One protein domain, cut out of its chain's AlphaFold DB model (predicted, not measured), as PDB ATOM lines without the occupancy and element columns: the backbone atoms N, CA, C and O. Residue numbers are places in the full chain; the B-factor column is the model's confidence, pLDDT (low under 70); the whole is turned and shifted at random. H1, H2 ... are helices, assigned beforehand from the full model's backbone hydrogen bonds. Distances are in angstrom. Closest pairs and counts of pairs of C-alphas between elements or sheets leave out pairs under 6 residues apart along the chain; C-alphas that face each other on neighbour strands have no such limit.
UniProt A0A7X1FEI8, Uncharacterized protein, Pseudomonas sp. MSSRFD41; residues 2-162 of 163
ATOM      1  N   ASP A   2     156.015 181.411  63.313       73.19
ATOM      2  CA  ASP A   2     155.007 180.341  63.241       73.19
ATOM      3  C   ASP A   2     155.365 179.056  64.004       73.19
ATOM      4  O   ASP A   2     154.567 178.561  64.794       73.19
ATOM      5  N   VAL A   3     156.603 178.566  63.864       74.81
ATOM      6  CA  VAL A   3     157.080 177.367  64.585       74.81
ATOM      7  C   VAL A   3     157.097 177.577  66.102       74.81
ATOM      8  O   VAL A   3     156.728 176.681  66.852       74.81
ATOM      9  N   LEU A   4     157.495 178.767  66.564       79.25
ATOM     10  CA  LEU A   4     157.524 179.087  67.993       79.25
ATOM     11  C   LEU A   4     156.099 179.117  68.562       79.25
ATOM     12  O   LEU A   4     155.851 178.568  69.630       79.25
ATOM     13  N   LEU A   5     155.160 179.717  67.827       80.19
ATOM     14  CA  LEU A   5     153.759 179.802  68.232       80.19
ATOM     15  C   LEU A   5     153.100 178.415  68.261       80.19
ATOM     16  O   LEU A   5     152.356 178.109  69.191       80.19
ATOM     17  N   ALA A   6     153.439 177.544  67.312       75.88
ATOM     18  CA  ALA A   6     153.024 176.145  67.326       75.88
ATOM     19  C   ALA A   6     153.533 175.391  68.550       75.88
ATOM     20  O   ALA A   6     152.762 174.744  69.258       75.88
ATOM     21  N   LEU A   7     154.823 175.539  68.842       80.31
ATOM     22  CA  LEU A   7     155.463 174.873  69.966       80.31
ATOM     23  C   LEU A   7     154.865 175.342  71.300       80.31
ATOM     24  O   LEU A   7     154.585 174.516  72.162       80.31
ATOM     25  N   VAL A   8     154.572 176.639  71.440       86.12
ATOM     26  CA  VAL A   8     153.903 177.198  72.626       86.12
ATOM     27  C   VAL A   8     152.494 176.634  72.814       86.12
ATOM     28  O   VAL A   8     152.136 176.311  73.941       86.12
ATOM     29  N   ASN A   9     151.695 176.482  71.756       84.25
ATOM     30  CA  ASN A   9     150.332 175.954  71.888       84.25
ATOM     31  C   ASN A   9     150.315 174.460  72.228       84.25
ATOM     32  O   ASN A   9     149.567 174.053  73.110       84.25
ATOM     33  N   VAL A  10     151.165 173.656  71.581       84.00
ATOM     34  CA  VAL A  10     151.260 172.212  71.863       84.00
ATOM     35  C   VAL A  10     151.824 171.966  73.259       84.00
ATOM     36  O   VAL A  10     151.235 171.235  74.051       84.00
ATOM     37  N   VAL A  11     152.955 172.592  73.596       88.06
ATOM     38  CA  VAL A  11     153.555 172.427  74.926       88.06
ATOM     39  C   VAL A  11     152.644 173.023  75.996       88.06
ATOM     40  O   VAL A  11     152.460 172.414  77.045       88.06
ATOM     41  N   GLY A  12     152.029 174.175  75.730       88.56
ATOM     42  CA  GLY A  12     151.117 174.852  76.648       88.56
ATOM     43  C   GLY A  12     149.852 174.048  76.943       88.56
ATOM     44  O   GLY A  12     149.458 173.964  78.107       88.56
ATOM     45  N   SER A  13     149.239 173.413  75.939       87.81
ATOM     46  CA  SER A  13     148.049 172.577  76.136       87.81
ATOM     47  C   SER A  13     148.375 171.306  76.917       87.81
ATOM     48  O   SER A  13     147.702 171.008  77.904       87.81
ATOM     49  N   VAL A  14     149.456 170.605  76.556       88.00
ATOM     50  CA  VAL A  14     149.915 169.397  77.260       88.00
ATOM     51  C   VAL A  14     150.298 169.717  78.701       88.00
ATOM     52  O   VAL A  14     149.893 169.016  79.627       88.00
ATOM     53  N   PHE A  15     151.035 170.806  78.922       93.12
ATOM     54  CA  PHE A  15     151.405 171.237  80.264       93.12
ATOM     55  C   PHE A  15     150.169 171.591  81.103       93.12
ATOM     56  O   PHE A  15     150.074 171.202  82.266       93.12
ATOM     57  N   SER A  16     149.186 172.258  80.496       91.50
ATOM     58  CA  SER A  16     147.917 172.593  81.148       91.50
ATOM     59  C   SER A  16     147.117 171.342  81.529       91.50
ATOM     60  O   SER A  16     146.593 171.286  82.638       91.50
ATOM     61  N   LEU A  17     147.072 170.311  80.674       89.50
ATOM     62  CA  LEU A  17     146.452 169.017  80.994       89.50
ATOM     63  C   LEU A  17     147.086 168.369  82.227       89.50
ATOM     64  O   LEU A  17     146.370 167.945  83.135       89.50
ATOM     65  N   ILE A  18     148.420 168.332  82.275       91.88
ATOM     66  CA  ILE A  18     149.167 167.777  83.410       91.88
ATOM     67  C   ILE A  18     148.831 168.552  84.688       91.88
ATOM     68  O   ILE A  18     148.518 167.947  85.712       91.88
ATOM     69  N   LEU A  19     148.841 169.887  84.635       94.88
ATOM     70  CA  LEU A  19     148.516 170.721  85.792       94.88
ATOM     71  C   LEU A  19     147.080 170.517  86.284       94.88
ATOM     72  O   LEU A  19     146.870 170.390  87.491       94.88
ATOM     73  N   ILE A  20     146.100 170.464  85.377       91.69
ATOM     74  CA  ILE A  20     144.692 170.225  85.727       91.69
ATOM     75  C   ILE A  20     144.542 168.851  86.382       91.69
ATOM     76  O   ILE A  20     143.881 168.735  87.415       91.69
ATOM     77  N   HIS A  21     145.184 167.826  85.821       88.94
ATOM     78  CA  HIS A  21     145.142 166.472  86.357       88.94
ATOM     79  C   HIS A  21     145.736 166.404  87.771       88.94
ATOM     80  O   HIS A  21     145.059 165.965  88.697       88.94
ATOM     81  N   LEU A  22     146.944 166.942  87.971       92.62
ATOM     82  CA  LEU A  22     147.598 166.986  89.284       92.62
ATOM     83  C   LEU A  22     146.783 167.779  90.315       92.62
ATOM     84  O   LEU A  22     146.667 167.370  91.474       92.62
ATOM     85  N   ALA A  23     146.208 168.915  89.911       91.94
ATOM     86  CA  ALA A  23     145.360 169.720  90.782       91.94
ATOM     87  C   ALA A  23     144.106 168.946  91.212       91.94
ATOM     88  O   ALA A  23     143.751 168.948  92.396       91.94
ATOM     89  N   PHE A  24     143.465 168.253  90.269       89.94
ATOM     90  CA  PHE A  24     142.290 167.437  90.538       89.94
ATOM     91  C   PHE A  24     142.612 166.246  91.444       89.94
ATOM     92  O   PHE A  24     141.932 166.063  92.453       89.94
ATOM     93  N   GLU A  25     143.667 165.482  91.157       88.50
ATOM     94  CA  GLU A  25     144.079 164.347  91.992       88.50
ATOM     95  C   GLU A  25     144.427 164.783  93.418       88.50
ATOM     96  O   GLU A  25     143.975 164.168  94.385       88.50
ATOM     97  N   SER A  26     145.160 165.889  93.575       90.75
ATOM     98  CA  SER A  26     145.495 166.451  94.889       90.75
ATOM     99  C   SER A  26     144.246 166.832  95.689       90.75
ATOM    100  O   SER A  26     144.132 166.520  96.881       90.75
ATOM    101  N   LEU A  27     143.272 167.477  95.038       88.94
ATOM    102  CA  LEU A  27     141.998 167.820  95.665       88.94
ATOM    103  C   LEU A  27     141.207 166.561  96.037       88.94
ATOM    104  O   LEU A  27     140.673 166.464  97.146       88.94
ATOM    105  N   TRP A  28     141.169 165.585  95.133       87.50
ATOM    106  CA  TRP A  28     140.454 164.332  95.315       87.50
ATOM    107  C   TRP A  28     141.023 163.503  96.469       87.50
ATOM    108  O   TRP A  28     140.267 163.049  97.327       87.50
ATOM    109  N   LEU A  29     142.349 163.379  96.568       88.38
ATOM    110  CA  LEU A  29     143.027 162.690  97.670       88.38
ATOM    111  C   LEU A  29     142.727 163.341  99.024       88.38
ATOM    112  O   LEU A  29     142.441 162.644  99.999       88.38
ATOM    113  N   LYS A  30     142.719 164.679  99.092       88.31
ATOM    114  CA  LYS A  30     142.345 165.406 100.318       88.31
ATOM    115  C   LYS A  30     140.900 165.131 100.733       88.31
ATOM    116  O   LYS A  30     140.628 164.966 101.924       88.31
ATOM    117  N   LEU A  31     139.975 165.090  99.775       86.00
ATOM    118  CA  LEU A  31     138.573 164.759 100.037       86.00
ATOM    119  C   LEU A  31     138.425 163.310 100.511       86.00
ATOM    120  O   LEU A  31     137.765 163.063 101.521       86.00
ATOM    121  N   LEU A  32     139.097 162.373  99.841       84.88
ATOM    122  CA  LEU A  32     139.072 160.957 100.193       84.88
ATOM    123  C   LEU A  32     139.612 160.718 101.607       84.88
ATOM    124  O   LEU A  32     138.985 160.001 102.380       84.88
ATOM    125  N   GLY A  33     140.712 161.380 101.984       87.00
ATOM    126  CA  GLY A  33     141.274 161.288 103.333       87.00
ATOM    127  C   GLY A  33     140.297 161.741 104.424       87.00
ATOM    128  O   GLY A  33     140.191 161.098 105.467       87.00
ATOM    129  N   ARG A  34     139.517 162.804 104.176       87.62
ATOM    130  CA  ARG A  34     138.474 163.263 105.115       87.62
ATOM    131  C   ARG A  34     137.336 162.254 105.248       87.62
ATOM    132  O   ARG A  34     136.872 162.014 106.360       87.62
ATOM    133  N   VAL A  35     136.898 161.673 104.132       87.25
ATOM    134  CA  VAL A  35     135.832 160.663 104.131       87.25
ATOM    135  C   VAL A  35     136.289 159.392 104.843       87.25
ATOM    136  O   VAL A  35     135.579 158.915 105.725       87.25
ATOM    137  N   LEU A  36     137.496 158.905 104.550       85.94
ATOM    138  CA  LEU A  36     138.067 157.719 105.188       85.94
ATOM    139  C   LEU A  36     138.219 157.909 106.703       85.94
ATOM    140  O   LEU A  36     137.813 157.047 107.477       85.94
ATOM    141  N   ALA A  37     138.725 159.065 107.146       88.44
ATOM    142  CA  ALA A  37     138.819 159.384 108.570       88.44
ATOM    143  C   ALA A  37     137.439 159.400 109.257       88.44
ATOM    144  O   ALA A  37     137.304 158.962 110.402       88.44
ATOM    145  N   GLY A  38     136.405 159.886 108.563       87.81
ATOM    146  CA  GLY A  38     135.020 159.825 109.030       87.81
ATOM    147  C   GLY A  38     134.499 158.389 109.146       87.81
ATOM    148  O   GLY A  38     133.871 158.043 110.149       87.81
ATOM    149  N   GLU A  39     134.796 157.537 108.163       87.69
ATOM    150  CA  GLU A  39     134.423 156.122 108.200       87.69
ATOM    151  C   GLU A  39     135.117 155.376 109.342       87.69
ATOM    152  O   GLU A  39     134.428 154.743 110.142       87.69
ATOM    153  N   LEU A  40     136.432 155.529 109.505       89.62
ATOM    154  CA  LEU A  40     137.184 154.906 110.599       89.62
ATOM    155  C   LEU A  40     136.630 155.299 111.970       89.62
ATOM    156  O   LEU A  40     136.380 154.439 112.812       89.62
ATOM    157  N   ARG A  41     136.331 156.588 112.183       92.12
ATOM    158  CA  ARG A  41     135.684 157.049 113.425       92.12
ATOM    159  C   ARG A  41     134.336 156.383 113.655       92.12
ATOM    160  O   ARG A  41     134.036 155.979 114.772       92.12
ATOM    161  N   SER A  42     133.516 156.263 112.615       89.19
ATOM    162  CA  SER A  42     132.199 155.637 112.751       89.19
ATOM    163  C   SER A  42     132.272 154.134 113.053       89.19
ATOM    164  O   SER A  42     131.424 153.629 113.784       89.19
ATOM    165  N   ILE A  43     133.294 153.436 112.548       90.88
ATOM    166  CA  ILE A  43     133.553 152.024 112.865       90.88
ATOM    167  C   ILE A  43     134.019 151.895 114.315       90.88
ATOM    168  O   ILE A  43     133.426 151.132 115.070       90.88
ATOM    169  N   ALA A  44     134.991 152.715 114.727       91.12
ATOM    170  CA  ALA A  44     135.492 152.754 116.100       91.12
ATOM    171  C   ALA A  44     134.358 152.990 117.115       91.12
ATOM    172  O   ALA A  44     134.252 152.279 118.110       91.12
ATOM    173  N   ILE A  45     133.440 153.923 116.821       92.75
ATOM    174  CA  ILE A  45     132.249 154.172 117.648       92.75
ATOM    175  C   ILE A  45     131.342 152.937 117.715       92.75
ATOM    176  O   ILE A  45     130.884 152.583 118.802       92.75
ATOM    177  N   LYS A  46     131.077 152.272 116.581       92.50
ATOM    178  CA  LYS A  46     130.210 151.080 116.538       92.50
ATOM    179  C   LYS A  46     130.801 149.925 117.353       92.50
ATOM    180  O   LYS A  46     130.060 149.260 118.070       92.50
ATOM    181  N   LEU A  47     132.117 149.748 117.286       92.62
ATOM    182  CA  LEU A  47     132.864 148.736 118.034       92.62
ATOM    183  C   LEU A  47     133.238 149.178 119.462       92.62
ATOM    184  O   LEU A  47     133.868 148.426 120.196       92.62
ATOM    185  N   ARG A  48     132.833 150.386 119.885       93.69
ATOM    186  CA  ARG A  48     133.127 150.967 121.210       93.69
ATOM    187  C   ARG A  48     134.620 150.976 121.560       93.69
ATOM    188  O   ARG A  48     134.993 150.804 122.718       93.69
ATOM    189  N   MET A  49     135.463 151.227 120.566       93.75
ATOM    190  CA  MET A  49     136.918 151.269 120.702       93.75
ATOM    191  C   MET A  49     137.490 152.587 120.172       93.75
ATOM    192  O   MET A  49     136.781 153.418 119.600       93.75
ATOM    193  N   THR A  50     138.783 152.816 120.392       92.75
ATOM    194  CA  THR A  50     139.481 153.970 119.815       92.75
ATOM    195  C   THR A  50     139.826 153.704 118.352       92.75
ATOM    196  O   THR A  50     139.917 152.559 117.921       92.75
ATOM    197  N   VAL A  51     140.057 154.761 117.569       90.00
ATOM    198  CA  VAL A  51     140.492 154.596 116.170       90.00
ATOM    199  C   VAL A  51     141.832 153.859 116.101       90.00
ATOM    200  O   VAL A  51     141.995 153.022 115.228       90.00
ATOM    201  N   GLN A  52     142.746 154.098 117.050       91.62
ATOM    202  CA  GLN A  52     144.020 153.373 117.124       91.62
ATOM    203  C   GLN A  52     143.835 151.876 117.393       91.62
ATOM    204  O   GLN A  52     144.679 151.080 117.008       91.62
ATOM    205  N   ALA A  53     142.745 151.485 118.061       90.38
ATOM    206  CA  ALA A  53     142.490 150.080 118.338       90.38
ATOM    207  C   ALA A  53     142.108 149.283 117.080       90.38
ATOM    208  O   ALA A  53     142.327 148.075 117.055       90.38
ATOM    209  N   LEU A  54     141.599 149.947 116.035       87.94
ATOM    210  CA  LEU A  54     141.279 149.309 114.752       87.94
ATOM    211  C   LEU A  54     142.524 148.785 114.022       87.94
ATOM    212  O   LEU A  54     142.399 147.889 113.195       87.94
ATOM    213  N   ASP A  55     143.708 149.324 114.331       87.88
ATOM    214  CA  ASP A  55     144.966 148.921 113.691       87.88
ATOM    215  C   ASP A  55     145.562 147.642 114.312       87.88
ATOM    216  O   ASP A  55     146.526 147.087 113.778       87.88
ATOM    217  N   TYR A  56     145.017 147.155 115.434       90.75
ATOM    218  CA  TYR A  56     145.492 145.914 116.044       90.75
ATOM    219  C   TYR A  56     144.962 144.690 115.282       90.75
ATOM    220  O   TYR A  56     143.753 144.607 115.049       90.75
ATOM    221  N   PRO A  57     145.817 143.693 114.967       89.06
ATOM    222  CA  PRO A  57     145.414 142.492 114.228       89.06
ATOM    223  C   PRO A  57     144.249 141.737 114.876       89.06
ATOM    224  O   PRO A  57     143.421 141.156 114.187       89.06
ATOM    225  N   GLU A  58     144.165 141.790 116.204       92.38
ATOM    226  CA  GLU A  58     143.128 141.146 117.015       92.38
ATOM    227  C   GLU A  58     141.716 141.685 116.719       92.38
ATOM    228  O   GLU A  58     140.738 140.960 116.864       92.38
ATOM    229  N   ASN A  59     141.612 142.938 116.261       90.69
ATOM    230  CA  ASN A  59     140.345 143.611 115.954       90.69
ATOM    231  C   ASN A  59     140.039 143.642 114.447       90.69
ATOM    232  O   ASN A  59     139.038 144.242 114.030       90.69
ATOM    233  N   ALA A  60     140.897 143.040 113.615       87.75
ATOM    234  CA  ALA A  60     140.766 143.078 112.161       87.75
ATOM    235  C   ALA A  60     139.465 142.405 111.701       87.75
ATOM    236  O   ALA A  60     138.702 143.009 110.945       87.75
ATOM    237  N   ASP A  61     139.162 141.217 112.227       89.75
ATOM    238  CA  ASP A  61     137.969 140.448 111.855       89.75
ATOM    239  C   ASP A  61     136.671 141.193 112.198       89.75
ATOM    240  O   ASP A  61     135.758 141.285 111.374       89.75
ATOM    241  N   GLU A  62     136.593 141.802 113.387       90.31
ATOM    242  CA  GLU A  62     135.430 142.600 113.795       90.31
ATOM    243  C   GLU A  62     135.264 143.854 112.926       90.31
ATOM    244  O   GLU A  62     134.152 144.210 112.517       90.31
ATOM    245  N   SER A  63     136.377 144.509 112.592       89.38
ATOM    246  CA  SER A  63     136.395 145.693 111.727       89.38
ATOM    247  C   SER A  63     135.934 145.356 110.309       89.38
ATOM    248  O   SER A  63     135.102 146.069 109.736       89.38
ATOM    249  N   ILE A  64     136.414 144.237 109.761       89.75
ATOM    250  CA  ILE A  64     136.015 143.707 108.455       89.75
ATOM    251  C   ILE A  64     134.529 143.343 108.457       89.75
ATOM    252  O   ILE A  64     133.806 143.745 107.542       89.75
ATOM    253  N   ALA A  65     134.035 142.666 109.496       91.06
ATOM    254  CA  ALA A  65     132.622 142.311 109.613       91.06
ATOM    255  C   ALA A  65     131.717 143.556 109.577       91.06
ATOM    256  O   ALA A  65     130.747 143.606 108.816       91.06
ATOM    257  N   VAL A  66     132.078 144.610 110.319       91.88
ATOM    258  CA  VAL A  66     131.349 145.889 110.298       91.88
ATOM    259  C   VAL A  66     131.397 146.555 108.918       91.88
ATOM    260  O   VAL A  66     130.384 147.099 108.458       91.88
ATOM    261  N   LEU A  67     132.552 146.530 108.245       90.38
ATOM    262  CA  LEU A  67     132.715 147.087 106.901       90.38
ATOM    263  C   LEU A  67     131.848 146.354 105.874       90.38
ATOM    264  O   LEU A  67     131.196 147.015 105.057       90.38
ATOM    265  N   LEU A  68     131.817 145.023 105.922       91.25
ATOM    266  CA  LEU A  68     131.034 144.184 105.016       91.25
ATOM    267  C   LEU A  68     129.531 144.359 105.239       91.25
ATOM    268  O   LEU A  68     128.798 144.558 104.271       91.25
ATOM    269  N   GLU A  69     129.075 144.383 106.492       92.50
ATOM    270  CA  GLU A  69     127.668 144.622 106.831       92.50
ATOM    271  C   GLU A  69     127.202 145.985 106.293       92.50
ATOM    272  O   GLU A  69     126.200 146.103 105.584       92.50
ATOM    273  N   ARG A  70     127.982 147.040 106.558       90.25
ATOM    274  CA  ARG A  70     127.636 148.404 106.149       90.25
ATOM    275  C   ARG A  70     127.712 148.609 104.636       90.25
ATOM    276  O   ARG A  70     126.981 149.448 104.099       90.25
ATOM    277  N   ASN A  71     128.588 147.884 103.947       91.50
ATOM    278  CA  ASN A  71     128.768 147.953 102.494       91.50
ATOM    279  C   ASN A  71     128.118 146.768 101.755       91.50
ATOM    280  O   ASN A  71     128.442 146.497 100.592       91.50
ATOM    281  N   SER A  72     127.151 146.108 102.406       91.12
ATOM    282  CA  SER A  72     126.378 145.022 101.808       91.12
ATOM    283  C   SER A  72     125.661 145.489 100.530       91.12
ATOM    284  O   SER A  72     125.119 146.605 100.497       91.12
ATOM    285  N   PRO A  73     125.632 144.661  99.468       90.69
ATOM    286  CA  PRO A  73     124.877 144.948  98.251       90.69
ATOM    287  C   PRO A  73     123.355 145.002  98.467       90.69
ATOM    288  O   PRO A  73     122.652 145.521  97.602       90.69
ATOM    289  N   ASP A  74     122.842 144.523  99.603       93.31
ATOM    290  CA  ASP A  74     121.403 144.517  99.901       93.31
ATOM    291  C   ASP A  74     120.862 145.924 100.190       93.31
ATOM    292  O   ASP A  74     119.687 146.227  99.976       93.31
ATOM    293  N   LEU A  75     121.734 146.832 100.635       92.75
ATOM    294  CA  LEU A  75     121.359 148.207 100.933       92.75
ATOM    295  C   LEU A  75     121.211 149.009  99.635       92.75
ATOM    296  O   LEU A  75     122.182 149.242  98.914       92.75
ATOM    297  N   ILE A  76     120.007 149.532  99.374       93.75
ATOM    298  CA  ILE A  76     119.692 150.333  98.172       93.75
ATOM    299  C   ILE A  76     120.694 151.482  97.974       93.75
ATOM    300  O   ILE A  76     121.171 151.706  96.864       93.75
ATOM    301  N   ARG A  77     121.078 152.175  99.055       93.62
ATOM    302  CA  ARG A  77     122.071 153.264  99.010       93.62
ATOM    303  C   ARG A  77     123.429 152.802  98.464       93.62
ATOM    304  O   ARG A  77     124.087 153.563  97.761       93.62
ATOM    305  N   ASN A  78     123.829 151.565  98.751       94.56
ATOM    306  CA  ASN A  78     125.082 150.990  98.263       94.56
ATOM    307  C   ASN A  78     124.971 150.627  96.785       94.56
ATOM    308  O   ASN A  78     125.882 150.925  96.025       94.56
ATOM    309  N   ARG A  79     123.824 150.090  96.351       94.31
ATOM    310  CA  ARG A  79     123.563 149.814  94.927       94.31
ATOM    311  C   ARG A  79     123.586 151.094  94.090       94.31
ATOM    312  O   ARG A  79     124.164 151.098  93.009       94.31
ATOM    313  N   ILE A  80     123.013 152.186  94.605       93.62
ATOM    314  CA  ILE A  80     123.059 153.504  93.951       93.62
ATOM    315  C   ILE A  80     124.502 154.011  93.868       93.62
ATOM    316  O   ILE A  80     124.942 154.402  92.790       93.62
ATOM    317  N   SER A  81     125.256 153.971  94.974       94.50
ATOM    318  CA  SER A  81     126.676 154.354  94.974       94.50
ATOM    319  C   SER A  81     127.479 153.517  93.969       94.50
ATOM    320  O   SER A  81     128.232 154.080  93.178       94.50
ATOM    321  N   ASP A  82     127.272 152.198  93.922       95.00
ATOM    322  CA  ASP A  82     127.954 151.276  93.003       95.00
ATOM    323  C   ASP A  82     127.609 151.554  91.530       95.00
ATOM    324  O   ASP A  82     128.493 151.545  90.664       95.00
ATOM    325  N   PHE A  83     126.339 151.855  91.241       95.25
ATOM    326  CA  PHE A  83     125.893 152.265  89.910       95.25
ATOM    327  C   PHE A  83     126.543 153.586  89.487       95.25
ATOM    328  O   PHE A  83     127.143 153.655  88.416       95.25
ATOM    329  N   LEU A  84     126.512 154.607  90.352       94.94
ATOM    330  CA  LEU A  84     127.156 155.896  90.085       94.94
ATOM    331  C   LEU A  84     128.673 155.750  89.917       94.94
ATOM    332  O   LEU A  84     129.261 156.435  89.086       94.94
ATOM    333  N   GLY A  85     129.313 154.835  90.650       93.94
ATOM    334  CA  GLY A  85     130.731 154.519  90.471       93.94
ATOM    335  C   GLY A  85     131.033 153.902  89.106       93.94
ATOM    336  O   GLY A  85     132.033 154.241  88.472       93.94
ATOM    337  N   SER A  86     130.145 153.034  88.622       95.31
ATOM    338  CA  SER A  86     130.257 152.437  87.287       95.31
ATOM    339  C   SER A  86     130.040 153.488  86.193       95.31
ATOM    340  O   SER A  86     130.816 153.545  85.242       95.31
ATOM    341  N   LEU A  87     129.059 154.378  86.372       95.19
ATOM    342  CA  LEU A  87     128.810 155.509  85.476       95.19
ATOM    343  C   LEU A  87     130.005 156.471  85.422       95.19
ATOM    344  O   LEU A  87     130.445 156.832  84.336       95.19
ATOM    345  N   ALA A  88     130.566 156.839  86.577       93.50
ATOM    346  CA  ALA A  88     131.753 157.690  86.662       93.50
ATOM    347  C   ALA A  88     132.954 157.062  85.937       93.50
ATOM    348  O   ALA A  88     133.662 157.748  85.204       93.50
ATOM    349  N   THR A  89     133.141 155.748  86.085       93.88
ATOM    350  CA  THR A  89     134.189 155.008  85.366       93.88
ATOM    351  C   THR A  89     133.947 155.049  83.856       93.88
ATOM    352  O   THR A  89     134.869 155.333  83.100       93.88
ATOM    353  N   GLY A  90     132.710 154.823  83.404       95.00
ATOM    354  CA  GLY A  90     132.350 154.911  81.987       95.00
ATOM    355  C   GLY A  90     132.585 156.304  81.396       95.00
ATOM    356  O   GLY A  90     133.170 156.421  80.325       95.00
ATOM    357  N   LEU A  91     132.198 157.362  82.115       93.81
ATOM    358  CA  LEU A  91     132.432 158.747  81.695       93.81
ATOM    359  C   LEU A  91     133.918 159.078  81.586       93.81
ATOM    360  O   LEU A  91     134.313 159.734  80.626       93.81
ATOM    361  N   PHE A  92     134.733 158.598  82.529       92.31
ATOM    362  CA  PHE A  92     136.183 158.741  82.456       92.31
ATOM    363  C   PHE A  92     136.736 158.106  81.173       92.31
ATOM    364  O   PHE A  92     137.410 158.786  80.409       92.31
ATOM    365  N   TRP A  93     136.373 156.854  80.874       94.00
ATOM    366  CA  TRP A  93     136.804 156.182  79.641       94.00
ATOM    367  C   TRP A  93     136.370 156.919  78.371       94.00
ATOM    368  O   TRP A  93     137.170 157.064  77.449       94.00
ATOM    369  N   ILE A  94     135.122 157.394  78.322       93.81
ATOM    370  CA  ILE A  94     134.596 158.142  77.172       93.81
ATOM    371  C   ILE A  94     135.378 159.443  76.974       93.81
ATOM    372  O   ILE A  94     135.773 159.750  75.851       93.81
ATOM    373  N   ALA A  95     135.629 160.196  78.045       90.75
ATOM    374  CA  ALA A  95     136.361 161.453  77.956       90.75
ATOM    375  C   ALA A  95     137.837 161.238  77.596       90.75
ATOM    376  O   ALA A  95     138.336 161.928  76.714       90.75
ATOM    377  N   SER A  96     138.509 160.234  78.170       89.50
ATOM    378  CA  SER A  96     139.879 159.882  77.776       89.50
ATOM    379  C   SER A  96     139.964 159.463  76.306       89.50
ATOM    380  O   SER A  96     140.890 159.862  75.603       89.50
ATOM    381  N   ALA A  97     138.985 158.704  75.801       93.75
ATOM    382  CA  ALA A  97     138.922 158.373  74.379       93.75
ATOM    383  C   ALA A  97     138.723 159.629  73.513       93.75
ATOM    384  O   ALA A  97     139.384 159.776  72.486       93.75
ATOM    385  N   ALA A  98     137.857 160.554  73.939       91.38
ATOM    386  CA  ALA A  98     137.643 161.823  73.248       91.38
ATOM    387  C   ALA A  98     138.916 162.683  73.211       91.38
ATOM    388  O   ALA A  98     139.248 163.213  72.154       91.38
ATOM    389  N   GLU A  99     139.664 162.779  74.313       89.69
ATOM    390  CA  GLU A  99     140.946 163.494  74.366       89.69
ATOM    391  C   GLU A  99     141.965 162.914  73.381       89.69
ATOM    392  O   GLU A  99     142.593 163.665  72.636       89.69
ATOM    393  N   VAL A 100     142.088 161.583  73.317       91.19
ATOM    394  CA  VAL A 100     142.980 160.911  72.359       91.19
ATOM    395  C   VAL A 100     142.560 161.204  70.920       91.19
ATOM    396  O   VAL A 100     143.407 161.548  70.097       91.19
ATOM    397  N   ILE A 101     141.263 161.112  70.608       92.38
ATOM    398  CA  ILE A 101     140.738 161.398  69.265       92.38
ATOM    399  C   ILE A 101     141.019 162.853  68.874       92.38
ATOM    400  O   ILE A 101     141.516 163.098  67.778       92.38
ATOM    401  N   ILE A 102     140.747 163.807  69.770       89.62
ATOM    402  CA  ILE A 102     140.996 165.236  69.544       89.62
ATOM    403  C   ILE A 102     142.489 165.485  69.320       89.62
ATOM    404  O   ILE A 102     142.861 166.166  68.368       89.62
ATOM    405  N   PHE A 103     143.353 164.902  70.151       87.62
ATOM    406  CA  PHE A 103     144.799 165.062  70.024       87.62
ATOM    407  C   PHE A 103     145.324 164.523  68.687       87.62
ATOM    408  O   PHE A 103     146.093 165.206  68.008       87.62
ATOM    409  N   VAL A 104     144.888 163.324  68.285       89.44
ATOM    410  CA  VAL A 104     145.271 162.713  67.003       89.44
ATOM    411  C   VAL A 104     144.753 163.545  65.835       89.44
ATOM    412  O   VAL A 104     145.516 163.822  64.913       89.44
ATOM    413  N   TRP A 105     143.493 163.983  65.887       87.50
ATOM    414  CA  TRP A 105     142.878 164.788  64.833       87.50
ATOM    415  C   TRP A 105     143.603 166.124  64.633       87.50
ATOM    416  O   TRP A 105     144.000 166.422  63.512       87.50
ATOM    417  N   ILE A 106     143.867 166.879  65.705       83.44
ATOM    418  CA  ILE A 106     144.574 168.168  65.603       83.44
ATOM    419  C   ILE A 106     146.024 167.962  65.150       83.44
ATOM    420  O   ILE A 106     146.551 168.739  64.356       83.44
ATOM    421  N   SER A 107     146.690 166.908  65.629       80.69
ATOM    422  CA  SER A 107     148.060 166.594  65.196       80.69
ATOM    423  C   SER A 107     148.118 166.255  63.706       80.69
ATOM    424  O   SER A 107     149.052 166.665  63.017       80.69
ATOM    425  N   TRP A 108     147.111 165.535  63.204       84.00
ATOM    426  CA  TRP A 108     146.980 165.189  61.793       84.00
ATOM    427  C   TRP A 108     146.722 166.420  60.917       84.00
ATOM    428  O   TRP A 108     147.430 166.625  59.931       84.00
ATOM    429  N   THR A 109     145.778 167.288  61.296       77.50
ATOM    430  CA  THR A 109     145.481 168.512  60.530       77.50
ATOM    431  C   THR A 109     146.665 169.480  60.513       77.50
ATOM    432  O   THR A 109     146.986 170.042  59.464       77.50
ATOM    433  N   CYS A 110     147.392 169.602  61.630       74.81
ATOM    434  CA  CYS A 110     148.637 170.375  61.688       74.81
ATOM    435  C   CYS A 110     149.712 169.833  60.729       74.81
ATOM    436  O   CYS A 110     150.519 170.608  60.210       74.81
ATOM    437  N   TRP A 111     149.747 168.515  60.504       76.19
ATOM    438  CA  TRP A 111     150.693 167.882  59.587       76.19
ATOM    439  C   TRP A 111     150.340 168.132  58.115       76.19
ATOM    440  O   TRP A 111     151.225 168.472  57.328       76.19
ATOM    441  N   GLU A 112     149.067 167.988  57.735       76.00
ATOM    442  CA  GLU A 112     148.623 168.104  56.338       76.00
ATOM    443  C   GLU A 112     148.567 169.548  55.830       76.00
ATOM    444  O   GLU A 112     149.055 169.837  54.736       76.00
ATOM    445  N   GLU A 113     147.988 170.472  56.596       61.91
ATOM    446  CA  GLU A 113     147.605 171.775  56.041       61.91
ATOM    447  C   GLU A 113     148.696 172.850  56.147       61.91
ATOM    448  O   GLU A 113     148.538 173.938  55.590       61.91
ATOM    449  N   LYS A 114     149.803 172.591  56.867       60.66
ATOM    450  CA  LYS A 114     150.790 173.618  57.292       60.66
ATOM    451  C   LYS A 114     150.135 174.860  57.930       60.66
ATOM    452  O   LYS A 114     150.778 175.904  58.054       60.66
ATOM    453  N   SER A 115     148.861 174.757  58.301       57.53
ATOM    454  CA  SER A 115     148.018 175.838  58.778       57.53
ATOM    455  C   SER A 115     147.917 175.739  60.296       57.53
ATOM    456  O   SER A 115     147.899 174.665  60.898       57.53
ATOM    457  N   LEU A 116     147.964 176.907  60.919       55.44
ATOM    458  CA  LEU A 116     148.190 177.103  62.342       55.44
ATOM    459  C   LEU A 116     146.888 177.004  63.152       55.44
ATOM    460  O   LEU A 116     146.694 177.815  64.058       55.44
ATOM    461  N   ASP A 117     146.005 176.026  62.906       64.44
ATOM    462  CA  ASP A 117     144.851 175.803  63.806       64.44
ATOM    463  C   ASP A 117     145.265 175.123  65.132       64.44
ATOM    464  O   ASP A 117     144.623 174.243  65.700       64.44
ATOM    465  N   LEU A 118     146.406 175.571  65.654       67.81
ATOM    466  CA  LEU A 118     147.006 175.202  66.927       67.81
ATOM    467  C   LEU A 118     146.221 175.772  68.107       67.81
ATOM    468  O   LEU A 118     146.417 175.331  69.236       67.81
ATOM    469  N   VAL A 119     145.298 176.706  67.850       74.56
ATOM    470  CA  VAL A 119     144.297 177.141  68.828       74.56
ATOM    471  C   VAL A 119     143.384 175.970  69.206       74.56
ATOM    472  O   VAL A 119     143.014 175.847  70.373       74.56
ATOM    473  N   GLY A 120     143.118 175.045  68.275       79.12
ATOM    474  CA  GLY A 120     142.370 173.818  68.543       79.12
ATOM    475  C   GLY A 120     142.957 172.965  69.673       79.12
ATOM    476  O   GLY A 120     142.203 172.305  70.386       79.12
ATOM    477  N   MET A 121     144.275 173.025  69.930       81.31
ATOM    478  CA  MET A 121     144.921 172.276  71.024       81.31
ATOM    479  C   MET A 121     144.381 172.656  72.411       81.31
ATOM    480  O   MET A 121     144.433 171.843  73.336       81.31
ATOM    481  N   TRP A 122     143.817 173.856  72.566       88.38
ATOM    482  CA  TRP A 122     143.170 174.291  73.806       88.38
ATOM    483  C   TRP A 122     141.816 173.622  74.056       88.38
ATOM    484  O   TRP A 122     141.279 173.731  75.157       88.38
ATOM    485  N   LEU A 123     141.286 172.862  73.096       88.75
ATOM    486  CA  LEU A 123     140.106 172.035  73.319       88.75
ATOM    487  C   LEU A 123     140.388 170.907  74.323       88.75
ATOM    488  O   LEU A 123     139.506 170.554  75.100       88.75
ATOM    489  N   LEU A 124     141.621 170.392  74.370       89.25
ATOM    490  CA  LEU A 124     142.011 169.332  75.303       89.25
ATOM    491  C   LEU A 124     141.793 169.729  76.777       89.25
ATOM    492  O   LEU A 124     141.031 169.046  77.461       89.25
ATOM    493  N   PRO A 125     142.367 170.838  77.294       91.00
ATOM    494  CA  PRO A 125     142.102 171.252  78.670       91.00
ATOM    495  C   PRO A 125     140.624 171.589  78.917       91.00
ATOM    496  O   PRO A 125     140.146 171.386  80.030       91.00
ATOM    497  N   VAL A 126     139.871 172.043  77.907       91.19
ATOM    498  CA  VAL A 126     138.419 172.275  78.037       91.19
ATOM    499  C   VAL A 126     137.657 170.965  78.262       91.19
ATOM    500  O   VAL A 126     136.796 170.911  79.145       91.19
ATOM    501  N   VAL A 127     137.980 169.902  77.518       90.88
ATOM    502  CA  VAL A 127     137.401 168.565  77.738       90.88
ATOM    503  C   VAL A 127     137.750 168.061  79.135       90.88
ATOM    504  O   VAL A 127     136.848 167.651  79.869       90.88
ATOM    505  N   GLN A 128     139.011 168.192  79.550       91.25
ATOM    506  CA  GLN A 128     139.460 167.744  80.868       91.25
ATOM    507  C   GLN A 128     138.749 168.482  82.013       91.25
ATOM    508  O   GLN A 128     138.273 167.864  82.966       91.25
ATOM    509  N   ILE A 129     138.610 169.810  81.920       93.06
ATOM    510  CA  ILE A 129     137.870 170.610  82.911       93.06
ATOM    511  C   ILE A 129     136.399 170.184  82.957       93.06
ATOM    512  O   ILE A 129     135.824 170.051  84.039       93.06
ATOM    513  N   SER A 130     135.793 169.935  81.795       92.62
ATOM    514  CA  SER A 130     134.399 169.493  81.698       92.62
ATOM    515  C   SER A 130     134.197 168.117  82.339       92.62
ATOM    516  O   SER A 130     133.227 167.917  83.072       92.62
ATOM    517  N   LEU A 131     135.138 167.188  82.137       91.88
ATOM    518  CA  LEU A 131     135.141 165.882  82.794       91.88
ATOM    519  C   LEU A 131     135.257 166.028  84.314       91.88
ATOM    520  O   LEU A 131     134.459 165.447  85.051       91.88
ATOM    521  N   VAL A 132     136.212 166.829  84.791       91.62
ATOM    522  CA  VAL A 132     136.396 167.106  86.224       91.62
ATOM    523  C   VAL A 132     135.115 167.668  86.841       91.62
ATOM    524  O   VAL A 132     134.698 167.217  87.912       91.62
ATOM    525  N   ALA A 133     134.454 168.608  86.164       92.62
ATOM    526  CA  ALA A 133     133.185 169.168  86.615       92.62
ATOM    527  C   ALA A 133     132.083 168.096  86.682       92.62
ATOM    528  O   ALA A 133     131.421 167.964  87.713       92.62
ATOM    529  N   ALA A 134     131.928 167.280  85.635       93.44
ATOM    530  CA  ALA A 134     130.931 166.210  85.589       93.44
ATOM    531  C   ALA A 134     131.146 165.159  86.694       93.44
ATOM    532  O   ALA A 134     130.201 164.789  87.397       93.44
ATOM    533  N   LEU A 135     132.391 164.716  86.902       92.50
ATOM    534  CA  LEU A 135     132.744 163.769  87.962       92.50
ATOM    535  C   LEU A 135     132.536 164.368  89.357       92.50
ATOM    536  O   LEU A 135     132.062 163.674  90.255       92.50
ATOM    537  N   SER A 136     132.830 165.658  89.534       91.69
ATOM    538  CA  SER A 136     132.591 166.364  90.797       91.69
ATOM    539  C   SER A 136     131.099 166.461  91.113       91.69
ATOM    540  O   SER A 136     130.694 166.177  92.241       91.69
ATOM    541  N   ILE A 137     130.267 166.786  90.118       93.50
ATOM    542  CA  ILE A 137     128.806 166.805  90.263       93.50
ATOM    543  C   ILE A 137     128.304 165.413  90.647       93.50
ATOM    544  O   ILE A 137     127.592 165.280  91.638       93.50
ATOM    545  N   LEU A 138     128.737 164.363  89.943       93.75
ATOM    546  CA  LEU A 138     128.371 162.984  90.281       93.75
ATOM    547  C   LEU A 138     128.804 162.590  91.694       93.75
ATOM    548  O   LEU A 138     128.046 161.927  92.404       93.75
ATOM    549  N   ALA A 139     129.999 163.000  92.119       92.19
ATOM    550  CA  ALA A 139     130.498 162.729  93.458       92.19
ATOM    551  C   ALA A 139     129.640 163.400  94.535       92.19
ATOM    552  O   ALA A 139     129.234 162.744  95.496       92.19
ATOM    553  N   ILE A 140     129.313 164.680  94.342       91.94
ATOM    554  CA  ILE A 140     128.451 165.448  95.244       91.94
ATOM    555  C   ILE A 140     127.046 164.843  95.274       91.94
ATOM    556  O   ILE A 140     126.522 164.580  96.354       91.94
ATOM    557  N   SER A 141     126.451 164.552  94.116       93.06
ATOM    558  CA  SER A 141     125.129 163.928  94.026       93.06
ATOM    559  C   SER A 141     125.100 162.564  94.712       93.06
ATOM    560  O   SER A 141     124.197 162.299  95.500       93.06
ATOM    561  N   SER A 142     126.108 161.717  94.489       93.75
ATOM    562  CA  SER A 142     126.229 160.430  95.185       93.75
ATOM    563  C   SER A 142     126.305 160.623  96.695       93.75
ATOM    564  O   SER A 142     125.600 159.934  97.435       93.75
ATOM    565  N   TYR A 143     127.118 161.572  97.158       91.56
ATOM    566  CA  TYR A 143     127.283 161.829  98.582       91.56
ATOM    567  C   TYR A 143     125.988 162.344  99.220       91.56
ATOM    568  O   TYR A 143     125.594 161.849 100.272       91.56
ATOM    569  N   LEU A 144     125.270 163.256  98.562       91.50
ATOM    570  CA  LEU A 144     123.982 163.764  99.044       91.50
ATOM    571  C   LEU A 144     122.903 162.673  99.091       91.50
ATOM    572  O   LEU A 144     122.127 162.614 100.042       91.50
ATOM    573  N   LEU A 145     122.864 161.788  98.092       91.81
ATOM    574  CA  LEU A 145     121.848 160.736  97.999       91.81
ATOM    575  C   LEU A 145     122.130 159.544  98.921       91.81
ATOM    576  O   LEU A 145     121.207 158.920  99.445       91.81
ATOM    577  N   THR A 146     123.403 159.186  99.094       91.62
ATOM    578  CA  THR A 146     123.794 157.903  99.704       91.62
ATOM    579  C   THR A 146     124.674 158.044 100.942       91.62
ATOM    580  O   THR A 146     124.868 157.059 101.658       91.62
ATOM    581  N   GLY A 147     125.196 159.245 101.211       89.25
ATOM    582  CA  GLY A 147     126.245 159.490 102.202       89.25
ATOM    583  C   GLY A 147     127.617 158.955 101.784       89.25
ATOM    584  O   GLY A 147     128.491 158.817 102.635       89.25
ATOM    585  N   ARG A 148     127.798 158.586 100.507       89.69
ATOM    586  CA  ARG A 148     128.998 157.915  99.990       89.69
ATOM    587  C   ARG A 148     129.459 158.475  98.653       89.69
ATOM    588  O   ARG A 148     128.660 158.931  97.836       89.69
ATOM    589  N   ILE A 149     130.758 158.361  98.408       92.25
ATOM    590  CA  ILE A 149     131.384 158.653  97.115       92.25
ATOM    591  C   ILE A 149     130.958 157.577  96.086       92.25
ATOM    592  O   ILE A 149     130.672 156.439  96.479       92.25
ATOM    593  N   PRO A 150     130.893 157.891  94.777       93.25
ATOM    594  CA  PRO A 150     130.586 156.910  93.740       93.25
ATOM    595  C   PRO A 150     131.497 155.674  93.812       93.25
ATOM    596  O   PRO A 150     132.723 155.781  93.800       93.25
ATOM    597  N   GLY A 151     130.895 154.486  93.882       92.12
ATOM    598  CA  GLY A 151     131.580 153.192  93.898       92.12
ATOM    599  C   GLY A 151     132.284 152.834  95.208       92.12
ATOM    600  O   GLY A 151     132.998 151.831  95.248       92.12
ATOM    601  N   GLN A 152     132.112 153.629  96.269       91.75
ATOM    602  CA  GLN A 152     132.791 153.412  97.546       91.75
ATOM    603  C   GLN A 152     132.434 152.051  98.156       91.75
ATOM    604  O   GLN A 152     133.337 151.307  98.522       91.75
ATOM    605  N   ALA A 153     131.148 151.683  98.197       90.50
ATOM    606  CA  ALA A 153     130.708 150.437  98.826       90.50
ATOM    607  C   ALA A 153     131.323 149.194  98.154       90.50
ATOM    608  O   ALA A 153     131.888 148.339  98.839       90.50
ATOM    609  N   ARG A 154     131.296 149.122  96.816       92.19
ATOM    610  CA  ARG A 154     131.973 148.062  96.055       92.19
ATOM    611  C   ARG A 154     133.475 148.014  96.313       92.19
ATOM    612  O   ARG A 154     134.005 146.921  96.483       92.19
ATOM    613  N   ARG A 155     134.164 149.161  96.334       90.38
ATOM    614  CA  ARG A 155     135.616 149.212  96.586       90.38
ATOM    615  C   ARG A 155     135.954 148.698  97.980       90.38
ATOM    616  O   ARG A 155     136.826 147.846  98.100       90.38
ATOM    617  N   THR A 156     135.225 149.148  98.996       89.75
ATOM    618  CA  THR A 156     135.417 148.710 100.381       89.75
ATOM    619  C   THR A 156     135.160 147.215 100.539       89.75
ATOM    620  O   THR A 156     135.969 146.523 101.142       89.75
ATOM    621  N   ARG A 157     134.082 146.689  99.940       91.81
ATOM    622  CA  ARG A 157     133.789 145.248  99.948       91.81
ATOM    623  C   ARG A 157     134.898 144.437  99.280       91.81
ATOM    624  O   ARG A 157     135.327 143.434  99.827       91.81
ATOM    625  N   ASN A 158     135.370 144.872  98.114       91.19
ATOM    626  CA  ASN A 158     136.439 144.175  97.403       91.19
ATOM    627  C   ASN A 158     137.762 144.206  98.180       91.19
ATOM    628  O   ASN A 158     138.470 143.209  98.183       91.19
ATOM    629  N   ALA A 159     138.083 145.325  98.834       87.56
ATOM    630  CA  ALA A 159     139.276 145.439  99.667       87.56
ATOM    631  C   ALA A 159     139.199 144.518 100.895       87.56
ATOM    632  O   ALA A 159     140.153 143.807 101.174       87.56
ATOM    633  N   ALA A 160     138.044 144.476 101.564       85.81
ATOM    634  CA  ALA A 160     137.807 143.628 102.733       85.81
ATOM    635  C   ALA A 160     137.788 142.119 102.423       85.81
ATOM    636  O   ALA A 160     137.991 141.311 103.315       85.81
ATOM    637  N   LEU A 161     137.508 141.727 101.175       84.50
ATOM    638  CA  LEU A 161     137.576 140.328 100.731       84.50
ATOM    639  C   LEU A 161     138.969 139.925 100.220       84.50
ATOM    640  O   LEU A 161     139.195 138.749  99.950       84.50
ATOM    641  N   ALA A 162     139.858 140.897 100.006       83.31
ATOM    642  CA  ALA A 162     141.222 140.671  99.532       83.31
ATOM    643  C   ALA A 162     142.260 140.631 100.670       83.31
ATOM    644  O   ALA A 162     143.400 140.243 100.416       83.31
TER     645      ALA A 162
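This is residues 2 to 162 of the 163 residues of an uncharacterized protein of Pseudomonas sp. MSSRFD41 (UniProt A0A7X1FEI8). Three long helices make a rod: H1 packs along part of H5, which folds back on H4 as a hairpin, and the short H2, H3 and H6 gather near one end. The 161 printed residues, all helix by class, hold six named helices, H1 to H6 in order. The whole is loose, radius of gyration of the C-alphas 21.6 A, spanning 69 by 30 by 27 A.

H1, residues 2 to 46, touches H5, residues 117 to 146, with residues 6 to 24 alone, the same way at a shallow tilt of 10 degrees; the closest C-alphas, Leu 17 and Pro 125, are 5.4 A apart. H4, residues 76 to 113, touches H5, closest C-alphas Arg 77 and Thr 146 at 5.0 A, and is apart from H1. H6, residues 152 to 160, touches H3, residues 57 to 70, closest C-alphas Leu 68 and Arg 157 at 5.9 A. H2, residues 51 to 55, touches H1, closest C-alphas Ala 44 and Val 51 at 5.3 A. Every O i to N i+4 pair is within hydrogen-bond range in H1, H4 and H6, against 8 of 10 in H3, 20 of 26 in H5 and 0 of 1 in H2, whose i+3 pairs are 2 of 2.

H1 runs 65.7 A from C-alpha 2 (155.007, 180.341, 63.241); H4 54.9 A; H5 45.3 A; H6 ends at C-alpha 160 (137.807, 143.628, 102.733).

The printed part has no cut, its links are tight, and residues 113 to 118 are under pLDDT 70.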